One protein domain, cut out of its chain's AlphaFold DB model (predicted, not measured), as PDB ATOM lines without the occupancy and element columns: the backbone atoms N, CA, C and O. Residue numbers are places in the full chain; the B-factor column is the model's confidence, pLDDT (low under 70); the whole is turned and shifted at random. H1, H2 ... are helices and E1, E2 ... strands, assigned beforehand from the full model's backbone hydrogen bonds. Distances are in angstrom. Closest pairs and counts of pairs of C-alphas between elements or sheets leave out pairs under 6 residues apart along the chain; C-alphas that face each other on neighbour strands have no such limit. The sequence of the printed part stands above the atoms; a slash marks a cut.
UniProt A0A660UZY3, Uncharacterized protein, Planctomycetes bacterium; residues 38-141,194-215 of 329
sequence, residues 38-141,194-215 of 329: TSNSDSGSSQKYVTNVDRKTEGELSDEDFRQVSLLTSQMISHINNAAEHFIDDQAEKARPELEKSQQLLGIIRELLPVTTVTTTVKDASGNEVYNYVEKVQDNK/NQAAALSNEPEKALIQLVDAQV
ATOM      1  N   THR A  38     -34.050  11.053 -44.650       46.78
ATOM      2  CA  THR A  38     -34.611  10.168 -43.622       46.78
ATOM      3  C   THR A  38     -33.511   9.301 -43.010       46.78
ATOM      4  O   THR A  38     -32.697   8.726 -43.730       46.78
ATOM      5  N   SER A  39     -33.474   9.182 -41.679       49.34
ATOM      6  CA  SER A  39     -32.541   8.290 -40.974       49.34
ATOM      7  C   SER A  39     -33.246   7.512 -39.865       49.34
ATOM      8  O   SER A  39     -34.029   8.089 -39.113       49.34
ATOM      9  N   ASN A  40     -32.918   6.222 -39.744       50.09
ATOM     10  CA  ASN A  40     -33.521   5.305 -38.778       50.09
ATOM     11  C   ASN A  40     -32.461   4.685 -37.871       50.09
ATOM     12  O   ASN A  40     -31.382   4.305 -38.327       50.09
ATOM     13  N   SER A  41     -32.776   4.560 -36.583       46.19
ATOM     14  CA  SER A  41     -31.948   3.822 -35.628       46.19
ATOM     15  C   SER A  41     -32.808   3.011 -34.668       46.19
ATOM     16  O   SER A  41     -33.710   3.569 -34.037       46.19
ATOM     17  N   ASP A  42     -32.455   1.737 -34.502       57.12
ATOM     18  CA  ASP A  42     -33.133   0.807 -33.601       57.12
ATOM     19  C   ASP A  42     -32.258   0.530 -32.375       57.12
ATOM     20  O   ASP A  42     -31.051   0.291 -32.485       57.12
ATOM     21  N   SER A  43     -32.854   0.551 -31.184       55.16
ATOM     22  CA  SER A  43     -32.157   0.187 -29.947       55.16
ATOM     23  C   SER A  43     -33.084  -0.505 -28.944       55.16
ATOM     24  O   SER A  43     -34.273  -0.194 -28.838       55.16
ATOM     25  N   GLY A  44     -32.545  -1.478 -28.206       52.44
ATOM     26  CA  GLY A  44     -33.282  -2.210 -27.176       52.44
ATOM     27  C   GLY A  44     -32.835  -3.661 -27.004       52.44
ATOM     28  O   GLY A  44     -32.188  -4.250 -27.868       52.44
ATOM     29  N   SER A  45     -33.193  -4.253 -25.864       53.50
ATOM     30  CA  SER A  45     -33.145  -5.704 -25.691       53.50
ATOM     31  C   SER A  45     -34.341  -6.294 -26.433       53.50
ATOM     32  O   SER A  45     -35.484  -6.108 -26.008       53.50
ATOM     33  N   SER A  46     -34.069  -7.051 -27.498       57.50
ATOM     34  CA  SER A  46     -35.059  -7.755 -28.329       57.50
ATOM     35  C   SER A  46     -36.005  -8.691 -27.558       57.50
ATOM     36  O   SER A  46     -36.919  -9.260 -28.144       57.50
ATOM     37  N   GLN A  47     -35.811  -8.859 -26.245       60.59
ATOM     38  CA  GLN A  47     -36.630  -9.700 -25.379       60.59
ATOM     39  C   GLN A  47     -37.800  -8.972 -24.695       60.59
ATOM     40  O   GLN A  47     -38.671  -9.654 -24.159       60.59
ATOM     41  N   LYS A  48     -37.844  -7.628 -24.656       75.75
ATOM     42  CA  LYS A  48     -38.941  -6.897 -23.976       75.75
ATOM     43  C   LYS A  48     -39.506  -5.721 -24.759       75.75
ATOM     44  O   LYS A  48     -40.723  -5.635 -24.887       75.75
ATOM     45  N   TYR A  49     -38.646  -4.835 -25.254       83.38
ATOM     46  CA  TYR A  49     -39.065  -3.639 -25.978       83.38
ATOM     47  C   TYR A  49     -38.096  -3.330 -27.109       83.38
ATOM     48  O   TYR A  49     -36.880  -3.462 -26.947       83.38
ATOM     49  N   VAL A  50     -38.647  -2.868 -28.223       83.25
ATOM     50  CA  VAL A  50     -37.899  -2.359 -29.371       83.25
ATOM     51  C   VAL A  50     -38.237  -0.885 -29.521       83.25
ATOM     52  O   VAL A  50     -39.412  -0.534 -29.617       83.25
ATOM     53  N   THR A  51     -37.221  -0.025 -29.494       81.81
ATOM     54  CA  THR A  51     -37.385   1.414 -29.719       81.81
ATOM     55  C   THR A  51     -36.855   1.763 -31.096       81.81
ATOM     56  O   THR A  51     -35.673   1.545 -31.366       81.81
ATOM     57  N   ASN A  52     -37.720   2.344 -31.919       76.19
ATOM     58  CA  ASN A  52     -37.394   2.857 -33.238       76.19
ATOM     59  C   ASN A  52     -37.412   4.381 -33.173       76.19
ATOM     60  O   ASN A  52     -38.375   4.974 -32.679       76.19
ATOM     61  N   VAL A  53     -36.354   5.003 -33.676       74.44
ATOM     62  CA  VAL A  53     -36.284   6.453 -33.850       74.44
ATOM     63  C   VAL A  53     -36.152   6.735 -35.337       74.44
ATOM     64  O   VAL A  53     -35.130   6.397 -35.933       74.44
ATOM     65  N   ASP A  54     -37.187   7.348 -35.902       69.12
ATOM     66  CA  ASP A  54     -37.230   7.848 -37.274       69.12
ATOM     67  C   ASP A  54     -36.998   9.360 -37.247       69.12
ATOM     68  O   ASP A  54     -37.578  10.081 -36.427       69.12
ATOM     69  N   ARG A  55     -36.092   9.844 -38.095       69.62
ATOM     70  CA  ARG A  55     -35.819  11.272 -38.258       69.62
ATOM     71  C   ARG A  55     -36.047  11.648 -39.704       69.62
ATOM     72  O   ARG A  55     -35.396  11.082 -40.578       69.62
ATOM     73  N   LYS A  56     -36.868  12.670 -39.919       69.69
ATOM     74  CA  LYS A  56     -37.137  13.262 -41.225       69.69
ATOM     75  C   LYS A  56     -36.806  14.748 -41.189       69.69
ATOM     76  O   LYS A  56     -37.481  15.498 -40.484       69.69
ATOM     77  N   THR A  57     -35.791  15.174 -41.932       71.25
ATOM     78  CA  THR A  57     -35.441  16.597 -42.056       71.25
ATOM     79  C   THR A  57     -36.136  17.206 -43.266       71.25
ATOM     80  O   THR A  57     -36.067  16.665 -44.366       71.25
ATOM     81  N   GLU A  58     -36.847  18.308 -43.043       72.62
ATOM     82  CA  GLU A  58     -37.487  19.113 -44.080       72.62
ATOM     83  C   GLU A  58     -36.618  20.343 -44.366       72.62
ATOM     84  O   GLU A  58     -36.336  21.136 -43.461       72.62
ATOM     85  N   GLY A  59     -36.224  20.483 -45.635       65.56
ATOM     86  CA  GLY A  59     -35.301  21.509 -46.113       65.56
ATOM     87  C   GLY A  59     -33.834  21.100 -45.976       65.56
ATOM     88  O   GLY A  59     -33.456  20.363 -45.067       65.56
ATOM     89  N   GLU A  60     -33.008  21.622 -46.871       67.69
ATOM     90  CA  GLU A  60     -31.556  21.641 -46.739       67.69
ATOM     91  C   GLU A  60     -31.105  23.098 -46.725       67.69
ATOM     92  O   GLU A  60     -31.744  23.968 -47.318       67.69
ATOM     93  N   LEU A  61     -30.036  23.383 -45.987       64.81
ATOM     94  CA  LEU A  61     -29.468  24.720 -45.959       64.81
ATOM     95  C   LEU A  61     -28.318  24.751 -46.964       64.81
ATOM     96  O   LEU A  61     -27.275  24.143 -46.715       64.81
ATOM     97  N   SER A  62     -28.503  25.437 -48.092       70.38
ATOM     98  CA  SER A  62     -27.402  25.646 -49.035       70.38
ATOM     99  C   SER A  62     -26.302  26.501 -48.396       70.38
ATOM    100  O   SER A  62     -26.542  27.226 -47.429       70.38
ATOM    101  N   ASP A  63     -25.094  26.490 -48.958       59.91
ATOM    102  CA  ASP A  63     -24.011  27.369 -48.499       59.91
ATOM    103  C   ASP A  63     -24.389  28.852 -48.496       59.91
ATOM    104  O   ASP A  63     -23.942  29.620 -47.642       59.91
ATOM    105  N   GLU A  64     -25.167  29.278 -49.493       64.44
ATOM    106  CA  GLU A  64     -25.598  30.667 -49.598       64.44
ATOM    107  C   GLU A  64     -26.626  30.992 -48.519       64.44
ATOM    108  O   GLU A  64     -26.484  32.005 -47.832       64.44
ATOM    109  N   ASP A  65     -27.582  30.092 -48.288       71.56
ATOM    110  CA  ASP A  65     -28.555  30.233 -47.203       71.56
ATOM    111  C   ASP A  65     -27.852  30.222 -45.841       71.56
ATOM    112  O   ASP A  65     -28.171  31.024 -44.966       71.56
ATOM    113  N   PHE A  66     -26.817  29.397 -45.666       71.06
ATOM    114  CA  PHE A  66     -25.980  29.384 -44.469       71.06
ATOM    115  C   PHE A  66     -25.250  30.706 -44.244       71.06
ATOM    116  O   PHE A  66     -25.269  31.252 -43.132       71.06
ATOM    117  N   ARG A  67     -24.624  31.262 -45.289       70.31
ATOM    118  CA  ARG A  67     -23.980  32.583 -45.226       70.31
ATOM    119  C   ARG A  67     -24.992  33.668 -44.877       70.31
ATOM    120  O   ARG A  67     -24.714  34.507 -44.017       70.31
ATOM    121  N   GLN A  68     -26.168  33.632 -45.497       76.31
ATOM    122  CA  GLN A  68     -27.244  34.575 -45.231       76.31
ATOM    123  C   GLN A  68     -27.715  34.479 -43.778       76.31
ATOM    124  O   GLN A  68     -27.773  35.489 -43.079       76.31
ATOM    125  N   VAL A  69     -27.978  33.270 -43.288       79.06
ATOM    126  CA  VAL A  69     -28.370  33.002 -41.904       79.06
ATOM    127  C   VAL A  69     -27.311  33.507 -40.914       79.06
ATOM    128  O   VAL A  69     -27.646  34.163 -39.923       79.06
ATOM    129  N   SER A  70     -26.028  33.294 -41.205       75.12
ATOM    130  CA  SER A  70     -24.903  33.767 -40.384       75.12
ATOM    131  C   SER A  70     -24.820  35.302 -40.337       75.12
ATOM    132  O   SER A  70     -24.626  35.900 -39.270       75.12
ATOM    133  N   LEU A  71     -25.022  35.962 -41.484       78.62
ATOM    134  CA  LEU A  71     -25.058  37.422 -41.598       78.62
ATOM    135  C   LEU A  71     -26.243  38.019 -40.829       78.62
ATOM    136  O   LEU A  71     -26.054  38.944 -40.037       78.62
ATOM    137  N   LEU A  72     -27.447  37.475 -41.022       84.62
ATOM    138  CA  LEU A  72     -28.658  37.919 -40.324       84.62
ATOM    139  C   LEU A  72     -28.517  37.736 -38.812       84.62
ATOM    140  O   LEU A  72     -28.890  38.620 -38.044       84.62
ATOM    141  N   THR A  73     -27.910  36.631 -38.376       85.25
ATOM    142  CA  THR A  73     -27.637  36.384 -36.954       85.25
ATOM    143  C   THR A  73     -26.656  37.413 -36.387       85.25
ATOM    144  O   THR A  73     -26.860  37.926 -35.286       85.25
ATOM    145  N   SER A  74     -25.624  37.786 -37.147       80.88
ATOM    146  CA  SER A  74     -24.687  38.843 -36.747       80.88
ATOM    147  C   SER A  74     -25.374  40.210 -36.630       80.88
ATOM    148  O   SER A  74     -25.152  40.939 -35.663       80.88
ATOM    149  N   GLN A  75     -26.258  40.548 -37.574       86.56
ATOM    150  CA  GLN A  75     -27.060  41.777 -37.531       86.56
ATOM    151  C   GLN A  75     -28.032  41.785 -36.345       86.56
ATOM    152  O   GLN A  75     -28.148  42.792 -35.649       86.56
ATOM    153  N   MET A  76     -28.676  40.651 -36.061       94.75
ATOM    154  CA  MET A  76     -29.535  40.476 -34.890       94.75
ATOM    155  C   MET A  76     -28.764  40.768 -33.597       94.75
ATOM    156  O   MET A  76     -29.227  41.550 -32.771       94.75
ATOM    157  N   ILE A  77     -27.559  40.211 -33.441       89.19
ATOM    158  CA  ILE A  77     -26.700  40.477 -32.277       89.19
ATOM    159  C   ILE A  77     -26.309  41.957 -32.201       89.19
ATOM    160  O   ILE A  77     -26.301  42.528 -31.112       89.19
ATOM    161  N   SER A  78     -26.046  42.609 -33.336       89.62
ATOM    162  CA  SER A  78     -25.792  44.054 -33.355       89.62
ATOM    163  C   SER A  78     -26.974  44.853 -32.797       89.62
ATOM    164  O   SER A  78     -26.760  45.767 -32.007       89.62
ATOM    165  N   HIS A  79     -28.211  44.502 -33.154       96.56
ATOM    166  CA  HIS A  79     -29.405  45.153 -32.608       96.56
ATOM    167  C   HIS A  79     -29.582  44.891 -31.105       96.56
ATOM    168  O   HIS A  79     -29.942  45.801 -30.361       96.56
ATOM    169  N   ILE A  80     -29.263  43.682 -30.632       96.12
ATOM    170  CA  ILE A  80     -29.236  43.361 -29.195       96.12
ATOM    171  C   ILE A  80     -28.230  44.256 -28.458       96.12
ATOM    172  O   ILE A  80     -28.550  44.787 -27.394       96.12
ATOM    173  N   ASN A  81     -27.038  44.458 -29.029       93.12
ATOM    174  CA  ASN A  81     -26.005  45.321 -28.454       93.12
ATOM    175  C   ASN A  81     -26.465  46.781 -28.384       93.12
ATOM    176  O   ASN A  81     -26.396  47.381 -27.315       93.12
ATOM    177  N   ASN A  82     -27.025  47.314 -29.474       95.12
ATOM    178  CA  ASN A  82     -27.559  48.677 -29.504       95.12
ATOM    179  C   ASN A  82     -28.692  48.870 -28.482       95.12
ATOM    180  O   ASN A  82     -28.756  49.889 -27.798       95.12
ATOM    181  N   ALA A  83     -29.589  47.886 -28.343       97.56
ATOM    182  CA  ALA A  83     -30.657  47.932 -27.348       97.56
ATOM    183  C   ALA A  83     -30.101  47.959 -25.916       97.56
ATOM    184  O   ALA A  83     -30.594  48.717 -25.081       97.56
ATOM    185  N   ALA A  84     -29.066  47.162 -25.633       95.62
ATOM    186  CA  ALA A  84     -28.396  47.156 -24.336       95.62
ATOM    187  C   ALA A  84     -27.723  48.506 -24.038       95.62
ATOM    188  O   ALA A  84     -27.918  49.042 -22.952       95.62
ATOM    189  N   GLU A  85     -27.008  49.085 -25.007       96.62
ATOM    190  CA  GLU A  85     -26.422  50.430 -24.892       96.62
ATOM    191  C   GLU A  85     -27.496  51.488 -24.616       96.62
ATOM    192  O   GLU A  85     -27.368  52.282 -23.687       96.62
ATOM    193  N   HIS A  86     -28.618  51.446 -25.337       97.69
ATOM    194  CA  HIS A  86     -29.736  52.349 -25.081       97.69
ATOM    195  C   HIS A  86     -30.344  52.181 -23.686       97.69
ATOM    196  O   HIS A  86     -30.746  53.180 -23.097       97.69
ATOM    197  N   PHE A  87     -30.413  50.969 -23.129       96.19
ATOM    198  CA  PHE A  87     -30.850  50.791 -21.741       96.19
ATOM    199  C   PHE A  87     -29.822  51.292 -20.719       96.19
ATOM    200  O   PHE A  87     -30.237  51.806 -19.687       96.19
ATOM    201  N   ILE A  88     -28.519  51.178 -20.999       95.69
ATOM    202  CA  ILE A  88     -27.448  51.734 -20.149       95.69
ATOM    203  C   ILE A  88     -27.529  53.266 -20.102       95.69
ATOM    204  O   ILE A  88     -27.341  53.855 -19.043       95.69
ATOM    205  N   ASP A  89     -27.851  53.896 -21.230       96.88
ATOM    206  CA  ASP A  89     -27.940  55.353 -21.367       96.88
ATOM    207  C   ASP A  89     -29.302  55.943 -20.937       96.88
ATOM    208  O   ASP A  89     -29.595  57.103 -21.240       96.88
ATOM    209  N   ASP A  90     -30.169  55.156 -20.289       95.06
ATOM    210  CA  ASP A  90     -31.548  55.527 -19.920       95.06
ATOM    211  C   ASP A  90     -32.435  55.946 -21.121       95.06
ATOM    212  O   ASP A  90     -33.404  56.701 -21.001       95.06
ATOM    213  N   GLN A  91     -32.145  55.425 -22.316       96.12
ATOM    214  CA  GLN A  91     -32.853  55.693 -23.577       96.12
ATOM    215  C   GLN A  91     -33.801  54.545 -23.964       96.12
ATOM    216  O   GLN A  91     -33.785  54.068 -25.101       96.12
ATOM    217  N   ALA A  92     -34.672  54.114 -23.046       93.94
ATOM    218  CA  ALA A  92     -35.572  52.966 -23.249       93.94
ATOM    219  C   ALA A  92     -36.444  53.063 -24.522       93.94
ATOM    220  O   ALA A  92     -36.663  52.066 -25.210       93.94
ATOM    221  N   GLU A  93     -36.885  54.270 -24.894       95.50
ATOM    222  CA  GLU A  93     -37.664  54.500 -26.121       95.50
ATOM    223  C   GLU A  93     -36.870  54.217 -27.408       95.50
ATOM    224  O   GLU A  93     -37.460  53.872 -28.429       95.50
ATOM    225  N   LYS A  94     -35.535  54.313 -27.369       97.12
ATOM    226  CA  LYS A  94     -34.664  53.915 -28.485       97.12
ATOM    227  C   LYS A  94     -34.274  52.440 -28.434       97.12
ATOM    228  O   LYS A  94     -33.999  51.859 -29.477       97.12
ATOM    229  N   ALA A  95     -34.292  51.815 -27.257       96.88
ATOM    230  CA  ALA A  95     -34.020  50.385 -27.118       96.88
ATOM    231  C   ALA A  95     -35.127  49.521 -27.748       96.88
ATOM    232  O   ALA A  95     -34.838  48.525 -28.409       96.88
ATOM    233  N   ARG A  96     -36.399  49.917 -27.592       95.62
ATOM    234  CA  ARG A  96     -37.561  49.190 -28.143       95.62
ATOM    235  C   ARG A  96     -37.471  48.887 -29.647       95.62
ATOM    236  O   ARG A  96     -37.570  47.710 -29.987       95.62
ATOM    237  N   PRO A  97     -37.247  49.863 -30.550       97.81
ATOM    238  CA  PRO A  97     -37.161  49.571 -31.980       97.81
ATOM    239  C   PRO A  97     -35.977  48.660 -32.341       97.81
ATOM    240  O   PRO A  97     -36.060  47.910 -33.310       97.81
ATOM    241  N   GLU A  98     -34.879  48.679 -31.580       98.12
ATOM    242  CA  GLU A  98     -33.766  47.744 -31.790       98.12
ATOM    243  C   GLU A  98     -34.150  46.310 -31.378       98.12
ATOM    244  O   GLU A  98     -33.857  45.361 -32.108       98.12
ATOM    245  N   LEU A  99     -34.894  46.135 -30.276       97.44
ATOM    246  CA  LEU A  99     -35.452  44.830 -29.897       97.44
ATOM    247  C   LEU A  99     -36.429  44.293 -30.948       97.44
ATOM    248  O   LEU A  99     -36.356  43.116 -31.295       97.44
ATOM    249  N   GLU A 100     -37.297  45.144 -31.495       97.88
ATOM    250  CA  GLU A 100     -38.236  44.757 -32.555       97.88
ATOM    251  C   GLU A 100     -37.505  44.282 -33.817       97.88
ATOM    252  O   GLU A 100     -37.836  43.227 -34.359       97.88
ATOM    253  N   LYS A 101     -36.464  45.003 -34.259       98.06
ATOM    254  CA  LYS A 101     -35.615  44.570 -35.383       98.06
ATOM    255  C   LYS A 101     -34.943  43.231 -35.095       98.06
ATOM    256  O   LYS A 101     -34.933  42.353 -35.955       98.06
ATOM    257  N   SER A 102     -34.423  43.046 -33.880       96.50
ATOM    258  CA  SER A 102     -33.845  41.766 -33.465       96.50
ATOM    259  C   SER A 102     -34.873  40.632 -33.530       96.50
ATOM    260  O   SER A 102     -34.535  39.548 -33.990       96.50
ATOM    261  N   GLN A 103     -36.114  40.858 -33.092       97.62
ATOM    262  CA  GLN A 103     -37.182  39.853 -33.139       97.62
ATOM    263  C   GLN A 103     -37.610  39.527 -34.575       97.62
ATOM    264  O   GLN A 103     -37.848  38.364 -34.891       97.62
ATOM    265  N   GLN A 104     -37.670  40.530 -35.454       97.69
ATOM    266  CA  GLN A 104     -37.962  40.329 -36.877       97.69
ATOM    267  C   GLN A 104     -36.893  39.466 -37.550       97.69
ATOM    268  O   GLN A 104     -37.228  38.480 -38.204       97.69
ATOM    269  N   LEU A 105     -35.612  39.792 -37.345       95.69
ATOM    270  CA  LEU A 105     -34.504  38.990 -37.868       95.69
ATOM    271  C   LEU A 105     -34.538  37.562 -37.330       95.69
ATOM    272  O   LEU A 105     -34.290  36.623 -38.079       95.69
ATOM    273  N   LEU A 106     -34.899  37.388 -36.059       94.81
ATOM    274  CA  LEU A 106     -35.032  36.071 -35.454       94.81
ATOM    275  C   LEU A 106     -36.109  35.224 -36.141       94.81
ATOM    276  O   LEU A 106     -35.869  34.049 -36.406       94.81
ATOM    277  N   GLY A 107     -37.258  35.819 -36.475       93.81
ATOM    278  CA  GLY A 107     -38.304  35.153 -37.253       93.81
ATOM    279  C   GLY A 107     -37.801  34.687 -38.622       93.81
ATOM    280  O   GLY A 107     -37.979  33.528 -38.974       93.81
ATOM    281  N   ILE A 108     -37.081  35.552 -39.341       93.62
ATOM    282  CA  ILE A 108     -36.501  35.213 -40.650       93.62
ATOM    283  C   ILE A 108     -35.474  34.079 -40.518       93.62
ATOM    284  O   ILE A 108     -35.516  33.113 -41.272       93.62
ATOM    285  N   ILE A 109     -34.570  34.156 -39.535       91.75
ATOM    286  CA  ILE A 109     -33.575  33.106 -39.271       91.75
ATOM    287  C   ILE A 109     -34.272  31.765 -39.000       91.75
ATOM    288  O   ILE A 109     -33.858  30.739 -39.533       91.75
ATOM    289  N   ARG A 110     -35.352  31.762 -38.210       91.06
ATOM    290  CA  ARG A 110     -36.137  30.556 -37.900       91.06
ATOM    291  C   ARG A 110     -36.778  29.919 -39.126       91.06
ATOM    292  O   ARG A 110     -36.857  28.696 -39.172       91.06
ATOM    293  N   GLU A 111     -37.241  30.728 -40.071       90.88
ATOM    294  CA  GLU A 111     -37.848  30.250 -41.316       90.88
ATOM    295  C   GLU A 111     -36.821  29.629 -42.266       90.88
ATOM    296  O   GLU A 111     -37.159  28.701 -42.995       90.88
ATOM    297  N   LEU A 112     -35.574  30.110 -42.238       86.81
ATOM    298  CA  LEU A 112     -34.501  29.601 -43.095       86.81
ATOM    299  C   LEU A 112     -33.907  28.277 -42.597       86.81
ATOM    300  O   LEU A 112     -33.443  27.475 -43.397       86.81
ATOM    301  N   LEU A 113     -33.887  28.038 -41.285       84.75
ATOM    302  CA  LEU A 113     -33.238  26.857 -40.711       84.75
ATOM    303  C   LEU A 113     -34.044  25.559 -40.963       84.75
ATOM    304  O   LEU A 113     -35.241  25.525 -40.664       84.75
ATOM    305  N   PRO A 114     -33.400  24.449 -41.378       80.62
ATOM    306  CA  PRO A 114     -34.053  23.153 -41.556       80.62
ATOM    307  C   PRO A 114     -34.719  22.635 -40.283       80.62
ATOM    308  O   PRO A 114     -34.215  22.831 -39.173       80.62
ATOM    309  N   VAL A 115     -35.828  21.916 -40.439       80.69
ATOM    310  CA  VAL A 115     -36.569  21.335 -39.312       80.69
ATOM    311  C   VAL A 115     -36.573  19.818 -39.421       80.69
ATOM    312  O   VAL A 115     -37.078  19.247 -40.381       80.69
ATOM    313  N   THR A 116     -36.067  19.148 -38.394       73.88
ATOM    314  CA  THR A 116     -36.102  17.693 -38.263       73.88
ATOM    315  C   THR A 116     -37.291  17.266 -37.417       73.88
ATOM    316  O   THR A 116     -37.387  17.590 -36.235       73.88
ATOM    317  N   THR A 117     -38.198  16.490 -37.998       77.94
ATOM    318  CA  THR A 117     -39.226  15.766 -37.250       77.94
ATOM    319  C   THR A 117     -38.631  14.455 -36.746       77.94
ATOM    320  O   THR A 117     -38.190  13.630 -37.542       77.94
ATOM    321  N   VAL A 118     -38.609  14.265 -35.428       76.69
ATOM    322  CA  VAL A 118     -38.155  13.035 -34.772       76.69
ATOM    323  C   VAL A 118     -39.378  12.286 -34.261       76.69
ATOM    324  O   VAL A 118     -40.120  12.792 -33.420       76.69
ATOM    325  N   THR A 119     -39.576  11.070 -34.759       82.31
ATOM    326  CA  THR A 119     -40.631  10.155 -34.323       82.31
ATOM    327  C   THR A 119     -40.000   9.012 -33.543       82.31
ATOM    328  O   THR A 119     -39.196   8.252 -34.073       82.31
ATOM    329  N   THR A 120     -40.354   8.887 -32.268       86.38
ATOM    330  CA  THR A 120     -39.921   7.785 -31.403       86.38
ATOM    331  C   THR A 120     -41.086   6.843 -31.167       86.38
ATOM    332  O   THR A 120     -42.069   7.220 -30.529       86.38
ATOM    333  N   THR A 121     -40.953   5.603 -31.620       89.75
ATOM    334  CA  THR A 121     -41.940   4.540 -31.422       89.75
ATOM    335  C   THR A 121     -41.338   3.440 -30.560       89.75
ATOM    336  O   THR A 121     -40.271   2.921 -30.877       89.75
ATOM    337  N   VAL A 122     -42.024   3.037 -29.491       89.12
ATOM    338  CA  VAL A 122     -41.642   1.861 -28.693       89.12
ATOM    339  C   VAL A 122     -42.676   0.771 -28.900       89.12
ATOM    340  O   VAL A 122     -43.874   1.000 -28.722       89.12
ATOM    341  N   LYS A 123     -42.203  -0.425 -29.241       91.12
ATOM    342  CA  LYS A 123     -43.016  -1.631 -29.382       91.12
ATOM    343  C   LYS A 123     -42.678  -2.641 -28.293       91.12
ATOM    344  O   LYS A 123     -41.518  -2.754 -27.899       91.12
ATOM    345  N   ASP A 124     -43.679  -3.359 -27.798       89.69
ATOM    346  CA  ASP A 124     -43.488  -4.492 -26.889       89.69
ATOM    347  C   ASP A 124     -42.969  -5.745 -27.625       89.69
ATOM    348  O   ASP A 124     -42.842  -5.772 -28.850       89.69
ATOM    349  N   ALA A 125     -42.672  -6.811 -26.877       85.69
ATOM    350  CA  ALA A 125     -42.215  -8.088 -27.433       85.69
ATOM    351  C   ALA A 125     -43.244  -8.779 -28.356       85.69
ATOM    352  O   ALA A 125     -42.886  -9.698 -29.091       85.69
ATOM    353  N   SER A 126     -44.516  -8.369 -28.317       86.69
ATOM    354  CA  SER A 126     -45.577  -8.840 -29.217       86.69
ATOM    355  C   SER A 126     -45.714  -7.974 -30.476       86.69
ATOM    356  O   SER A 126     -46.513  -8.300 -31.350       86.69
ATOM    357  N   GLY A 127     -44.925  -6.902 -30.594       84.88
ATOM    358  CA  GLY A 127     -44.948  -5.970 -31.715       84.88
ATOM    359  C   GLY A 127     -46.000  -4.864 -31.598       84.88
ATOM    360  O   GLY A 127     -46.147  -4.091 -32.546       84.88
ATOM    361  N   ASN A 128     -46.709  -4.752 -30.468       89.38
ATOM    362  CA  ASN A 128     -47.691  -3.691 -30.254       89.38
ATOM    363  C   ASN A 128     -46.992  -2.389 -29.875       89.38
ATOM    364  O   ASN A 128     -46.092  -2.381 -29.036       89.38
ATOM    365  N   GLU A 129     -47.438  -1.280 -30.453       91.50
ATOM    366  CA  GLU A 129     -46.989   0.055 -30.068       91.50
ATOM    367  C   GLU A 129     -47.479   0.391 -28.655       91.50
ATOM    368  O   GLU A 129     -48.678   0.400 -28.382       91.50
ATOM    369  N   VAL A 130     -46.536   0.661 -27.752       93.69
ATOM    370  CA  VAL A 130     -46.810   1.050 -26.359       93.69
ATOM    371  C   VAL A 130     -46.469   2.512 -26.083       93.69
ATOM    372  O   VAL A 130     -46.871   3.053 -25.054       93.69
ATOM    373  N   TYR A 131     -45.729   3.157 -26.986       91.88
ATOM    374  CA  TYR A 131     -45.381   4.571 -26.901       91.88
ATOM    375  C   TYR A 131     -45.112   5.146 -28.289       91.88
ATOM    376  O   TYR A 131     -44.460   4.502 -29.114       91.88
ATOM    377  N   ASN A 132     -45.563   6.380 -28.499       91.81
ATOM    378  CA  ASN A 132     -45.303   7.154 -29.701       91.81
ATOM    379  C   ASN A 132     -45.196   8.633 -29.352       91.81
ATOM    380  O   ASN A 132     -46.079   9.197 -28.700       91.81
ATOM    381  N   TYR A 133     -44.093   9.242 -29.766       90.19
ATOM    382  CA  TYR A 133     -43.815  10.647 -29.543       90.19
ATOM    383  C   TYR A 133     -43.211  11.262 -30.791       90.19
ATOM    384  O   TYR A 133     -42.232  10.749 -31.329       90.19
ATOM    385  N   VAL A 134     -43.799  12.376 -31.216       88.12
ATOM    386  CA  VAL A 134     -43.342  13.158 -32.359       88.12
ATOM    387  C   VAL A 134     -42.915  14.524 -31.846       88.12
ATOM    388  O   VAL A 134     -43.722  15.245 -31.255       88.12
ATOM    389  N   GLU A 135     -41.665  14.893 -32.093       86.31
ATOM    390  CA  GLU A 135     -41.148  16.232 -31.824       86.31
ATOM    391  C   GLU A 135     -40.545  16.862 -33.076       86.31
ATOM    392  O   GLU A 135     -40.058  16.175 -33.971       86.31
ATOM    393  N   LYS A 136     -40.579  18.194 -33.137       81.06
ATOM    394  CA  LYS A 136     -39.865  18.974 -34.149       81.06
ATOM    395  C   LYS A 136     -38.643  19.607 -33.505       81.06
ATOM    396  O   LYS A 136     -38.764  20.334 -32.519       81.06
ATOM    397  N   VAL A 137     -37.482  19.340 -34.080       77.19
ATOM    398  CA  VAL A 137     -36.182  19.826 -33.636       77.19
ATOM    399  C   VAL A 137     -35.580  20.655 -34.760       77.19
ATOM    400  O   VAL A 137     -35.583  20.253 -35.914       77.19
ATOM    401  N   GLN A 138     -35.058  21.819 -34.417       78.00
ATOM    402  CA  GLN A 138     -34.300  22.676 -35.322       78.00
ATOM    403  C   GLN A 138     -32.944  22.901 -34.667       78.00
ATOM    404  O   GLN A 138     -32.898  23.121 -33.446       78.00
ATOM    405  N   ASP A 139     -31.853  22.812 -35.431       74.81
ATOM    406  CA  ASP A 139     -30.551  23.175 -34.881       74.81
ATOM    407  C   ASP A 139     -30.565  24.668 -34.552       74.81
ATOM    408  O   ASP A 139     -30.969  25.508 -35.350       74.81
ATOM    409  N   ASN A 140     -30.196  24.985 -33.319       80.69
ATOM    410  CA  ASN A 140     -30.246  26.342 -32.797       80.69
ATOM    411  C   ASN A 140     -28.868  26.990 -32.771       80.69
ATOM    412  O   ASN A 140     -28.778  28.138 -32.348       80.69
ATOM    413  N   LYS A 141     -27.805  26.267 -33.142       77.88
ATOM    414  CA  LYS A 141     -26.432  26.764 -33.082       77.88
ATOM    415  C   LYS A 141     -25.985  27.228 -34.457       77.88
ATOM    416  O   LYS A 141     -25.683  26.420 -35.323       77.88
ATOM    417  N   ASN A 194     -37.015  38.190 -26.079       97.56
ATOM    418  CA  ASN A 194     -38.446  38.253 -25.775       97.56
ATOM    419  C   ASN A 194     -38.717  38.657 -24.316       97.56
ATOM    420  O   ASN A 194     -39.618  39.453 -24.051       97.56
ATOM    421  N   GLN A 195     -37.920  38.159 -23.364       97.75
ATOM    422  CA  GLN A 195     -38.001  38.587 -21.964       97.75
ATOM    423  C   GLN A 195     -37.610  40.062 -21.793       97.75
ATOM    424  O   GLN A 195     -38.293  40.780 -21.067       97.75
ATOM    425  N   ALA A 196     -36.561  40.532 -22.474       97.62
ATOM    426  CA  ALA A 196     -36.152  41.934 -22.443       97.62
ATOM    427  C   ALA A 196     -37.241  42.863 -22.998       97.62
ATOM    428  O   ALA A 196     -37.552  43.880 -22.383       97.62
ATOM    429  N   ALA A 197     -37.874  42.486 -24.113       96.62
ATOM    430  CA  ALA A 197     -38.973  43.245 -24.709       96.62
ATOM    431  C   ALA A 197     -40.175  43.365 -23.755       96.62
ATOM    432  O   ALA A 197     -40.708  44.461 -23.555       96.62
ATOM    433  N   ALA A 198     -40.549  42.261 -23.095       97.25
ATOM    434  CA  ALA A 198     -41.609  42.248 -22.083       97.25
ATOM    435  C   ALA A 198     -41.279  43.118 -20.854       97.25
ATOM    436  O   ALA A 198     -42.182  43.651 -20.212       97.25
ATOM    437  N   LEU A 199     -39.991  43.288 -20.550       96.69
ATOM    438  CA  LEU A 199     -39.472  44.091 -19.442       96.69
ATOM    439  C   LEU A 199     -39.046  45.501 -19.874       96.69
ATOM    440  O   LEU A 199     -38.358  46.176 -19.119       96.69
ATOM    441  N   SER A 200     -39.448  45.991 -21.053       90.44
ATOM    442  CA  SER A 200     -38.982  47.291 -21.575       90.44
ATOM    443  C   SER A 200     -39.331  48.507 -20.699       90.44
ATOM    444  O   SER A 200     -38.710  49.556 -20.845       90.44
ATOM    445  N   ASN A 201     -40.288  48.372 -19.774       92.94
ATOM    446  CA  ASN A 201     -40.624  49.385 -18.761       92.94
ATOM    447  C   ASN A 201     -39.763  49.292 -17.486       92.94
ATOM    448  O   ASN A 201     -39.896  50.119 -16.590       92.94
ATOM    449  N   GLU A 202     -38.902  48.282 -17.392       96.69
ATOM    450  CA  GLU A 202     -37.984  48.022 -16.285       96.69
ATOM    451  C   GLU A 202     -36.550  47.903 -16.852       96.69
ATOM    452  O   GLU A 202     -36.027  46.788 -16.957       96.69
ATOM    453  N   PRO A 203     -35.907  49.030 -17.240       94.56
ATOM    454  CA  PRO A 203     -34.664  49.047 -18.024       94.56
ATOM    455  C   PRO A 203     -33.544  48.170 -17.464       94.56
ATOM    456  O   PRO A 203     -32.935  47.403 -18.204       94.56
ATOM    457  N   GLU A 204     -33.325  48.202 -16.150       96.31
ATOM    458  CA  GLU A 204     -32.305  47.377 -15.491       96.31
ATOM    459  C   GLU A 204     -32.570  45.875 -15.672       96.31
ATOM    460  O   GLU A 204     -31.659  45.096 -15.957       96.31
ATOM    461  N   LYS A 205     -33.833  45.445 -15.549       97.62
ATOM    462  CA  LYS A 205     -34.206  44.035 -15.720       97.62
ATOM    463  C   LYS A 205     -34.141  43.611 -17.181       97.62
ATOM    464  O   LYS A 205     -33.725  42.483 -17.449       97.62
ATOM    465  N   ALA A 206     -34.534  44.487 -18.107       96.81
ATOM    466  CA  ALA A 206     -34.388  44.245 -19.539       96.81
ATOM    467  C   ALA A 206     -32.909  44.097 -19.921       96.81
ATOM    468  O   ALA A 206     -32.543  43.118 -20.573       96.81
ATOM    469  N   LEU A 207     -32.052  44.996 -19.429       96.62
ATOM    470  CA  LEU A 207     -30.608  44.957 -19.646       96.62
ATOM    471  C   LEU A 207     -29.991  43.641 -19.158       96.62
ATOM    472  O   LEU A 207     -29.229  43.026 -19.898       96.62
ATOM    473  N   ILE A 208     -30.368  43.151 -17.970       96.75
ATOM    474  CA  ILE A 208     -29.897  41.848 -17.463       96.75
ATOM    475  C   ILE A 208     -30.205  40.713 -18.451       96.75
ATOM    476  O   ILE A 208     -29.364  39.839 -18.662       96.75
ATOM    477  N   GLN A 209     -31.385  40.716 -19.084       97.69
ATOM    478  CA  GLN A 209     -31.718  39.691 -20.078       97.69
ATOM    479  C   GLN A 209     -30.865  39.814 -21.344       97.69
ATOM    480  O   GLN A 209     -30.434  38.792 -21.874       97.69
ATOM    481  N   LEU A 210     -30.589  41.034 -21.815       93.94
ATOM    482  CA  LEU A 210     -29.748  41.247 -22.997       93.94
ATOM    483  C   LEU A 210     -28.286  40.869 -22.741       93.94
ATOM    484  O   LEU A 210     -27.680  40.203 -23.575       93.94
ATOM    485  N   VAL A 211     -27.751  41.188 -21.562       90.38
ATOM    486  CA  VAL A 211     -26.408  40.752 -21.149       90.38
ATOM    487  C   VAL A 211     -26.336  39.225 -21.072       90.38
ATOM    488  O   VAL A 211     -25.379  38.620 -21.557       90.38
ATOM    489  N   ASP A 212     -27.368  38.571 -20.531       87.00
ATOM    490  CA  ASP A 212     -27.468  37.111 -20.563       87.00
ATOM    491  C   ASP A 212     -27.468  36.577 -22.006       87.00
ATOM    492  O   ASP A 212     -26.787  35.589 -22.285       87.00
ATOM    493  N   ALA A 213     -28.201  37.213 -22.928       88.69
ATOM    494  CA  ALA A 213     -28.215  36.828 -24.341       88.69
ATOM    495  C   ALA A 213     -26.818  36.930 -24.975       88.69
ATOM    496  O   ALA A 213     -26.400  36.012 -25.675       88.69
ATOM    497  N   GLN A 214     -26.078  38.002 -24.687       84.06
ATOM    498  CA  GLN A 214     -24.733  38.241 -25.220       84.06
ATOM    499  C   GLN A 214     -23.699  37.254 -24.672       84.06
ATOM    500  O   GLN A 214     -22.889  36.720 -25.423       84.06
ATOM    501  N   VAL A 215     -23.713  37.005 -23.360       78.69
ATOM    502  CA  VAL A 215     -22.659  36.225 -22.691       78.69
ATOM    503  C   VAL A 215     -22.929  34.726 -22.750       78.69
ATOM    504  O   VAL A 215     -22.003  33.939 -22.918       78.69
TER     505      VAL A 215
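What this domain is: This is residues 38 to 141 and 194 to 215 of the 329 residues of an uncharacterized protein of Planctomycetes bacterium (UniProt A0A660UZY3). A long, twisted sheet of four strands, with both faces bare of helices, makes one half of a wide V, and a long helical hairpin, H1 and H2, makes the other half. The inner strands E2 and E3 lead through tight links into this hairpin, and the short helices H3 and H4 pack on one side of it, away from the sheet. The printed part has 126 residues, with four named strands and four named helices in the order E1, E2, H1, H2, E3, E4, H3, H4; the sheet order is E1, E2, E3, E4, antiparallel throughout, and the class is mixed, helices and strands. The whole is extended, with a radius of gyration of the C-alphas of 21.4 A, and its outline is elongated, spanning 67 by 34 by 19 A.

How they stand to each other: Start at E1, residues 38 to 43, an edge strand that forms a hairpin with E2, residues 49 to 58; look there for N 41 and O 53, 3.1 A apart. Next to E2 find its antiparallel neighbour E3, residues 115 to 124, where N 52 and O 121 are 2.8 A apart. E3 forms a hairpin with the other edge strand, E4, residues 129 to 138, with N 118 and O 135 at 2.8 A. H1, residues 63 to 88, and H2, residues 92 to 112, form a helical hairpin and touch at a shallow tilt of 17 degrees, opposite ways; their closest C-alphas, of Ala 83 and Ala 95, are 4.2 A apart. H3, residues 194 to 198, only just touches H2, with 3 pairs of C-alphas within 8 A, the closest those of Leu 99 and Ala 197 at 6.5 A. H4, residues 203 to 215, touches H3, where the closest C-alphas, of Ala 196 and Ala 206, are 4.1 A apart. With its residues 77 to 88 alone, H1 touches H4 at a shallow tilt of 34 degrees, only just short of steep, opposite ways; the closest C-alphas, of Phe 87 and Pro 203, are 5.6 A apart. H1, H2, H3 and H4 are not on the sheet. Every O i to N i+4 pair is within hydrogen-bond range in H1, H3 and H4, and 15 of 17 are in H2.

Where its parts are: Find C-alpha 38 at (-34.611, 10.168, -43.622); from there E1 runs 17.1 A to residue 43, and E2 covers 29.1 A. At C-alpha 63, (-24.011, 27.369, -48.499), H1 begins its 37.5 A; H2 covers 30.7 A, E3 29.5 A, E4 26.5 A and H3 6.3 A. H4 runs 18.2 A and ends at C-alpha 215, (-22.659, 36.225, -22.691).

The domain as a whole: The two farthest C-alphas, of Asp 89 and Ser 126, are 67.0 A apart. Residues 142 to 193 are not printed, and C-alphas 141 and 194 are 18.2 A apart across this cut. The links that are printed whole are tight. Look for pLDDT under 70 at residues 38 to 47, 54 to 56, 59 to 61 and 63 to 64; the mean of the printed part is 84.5.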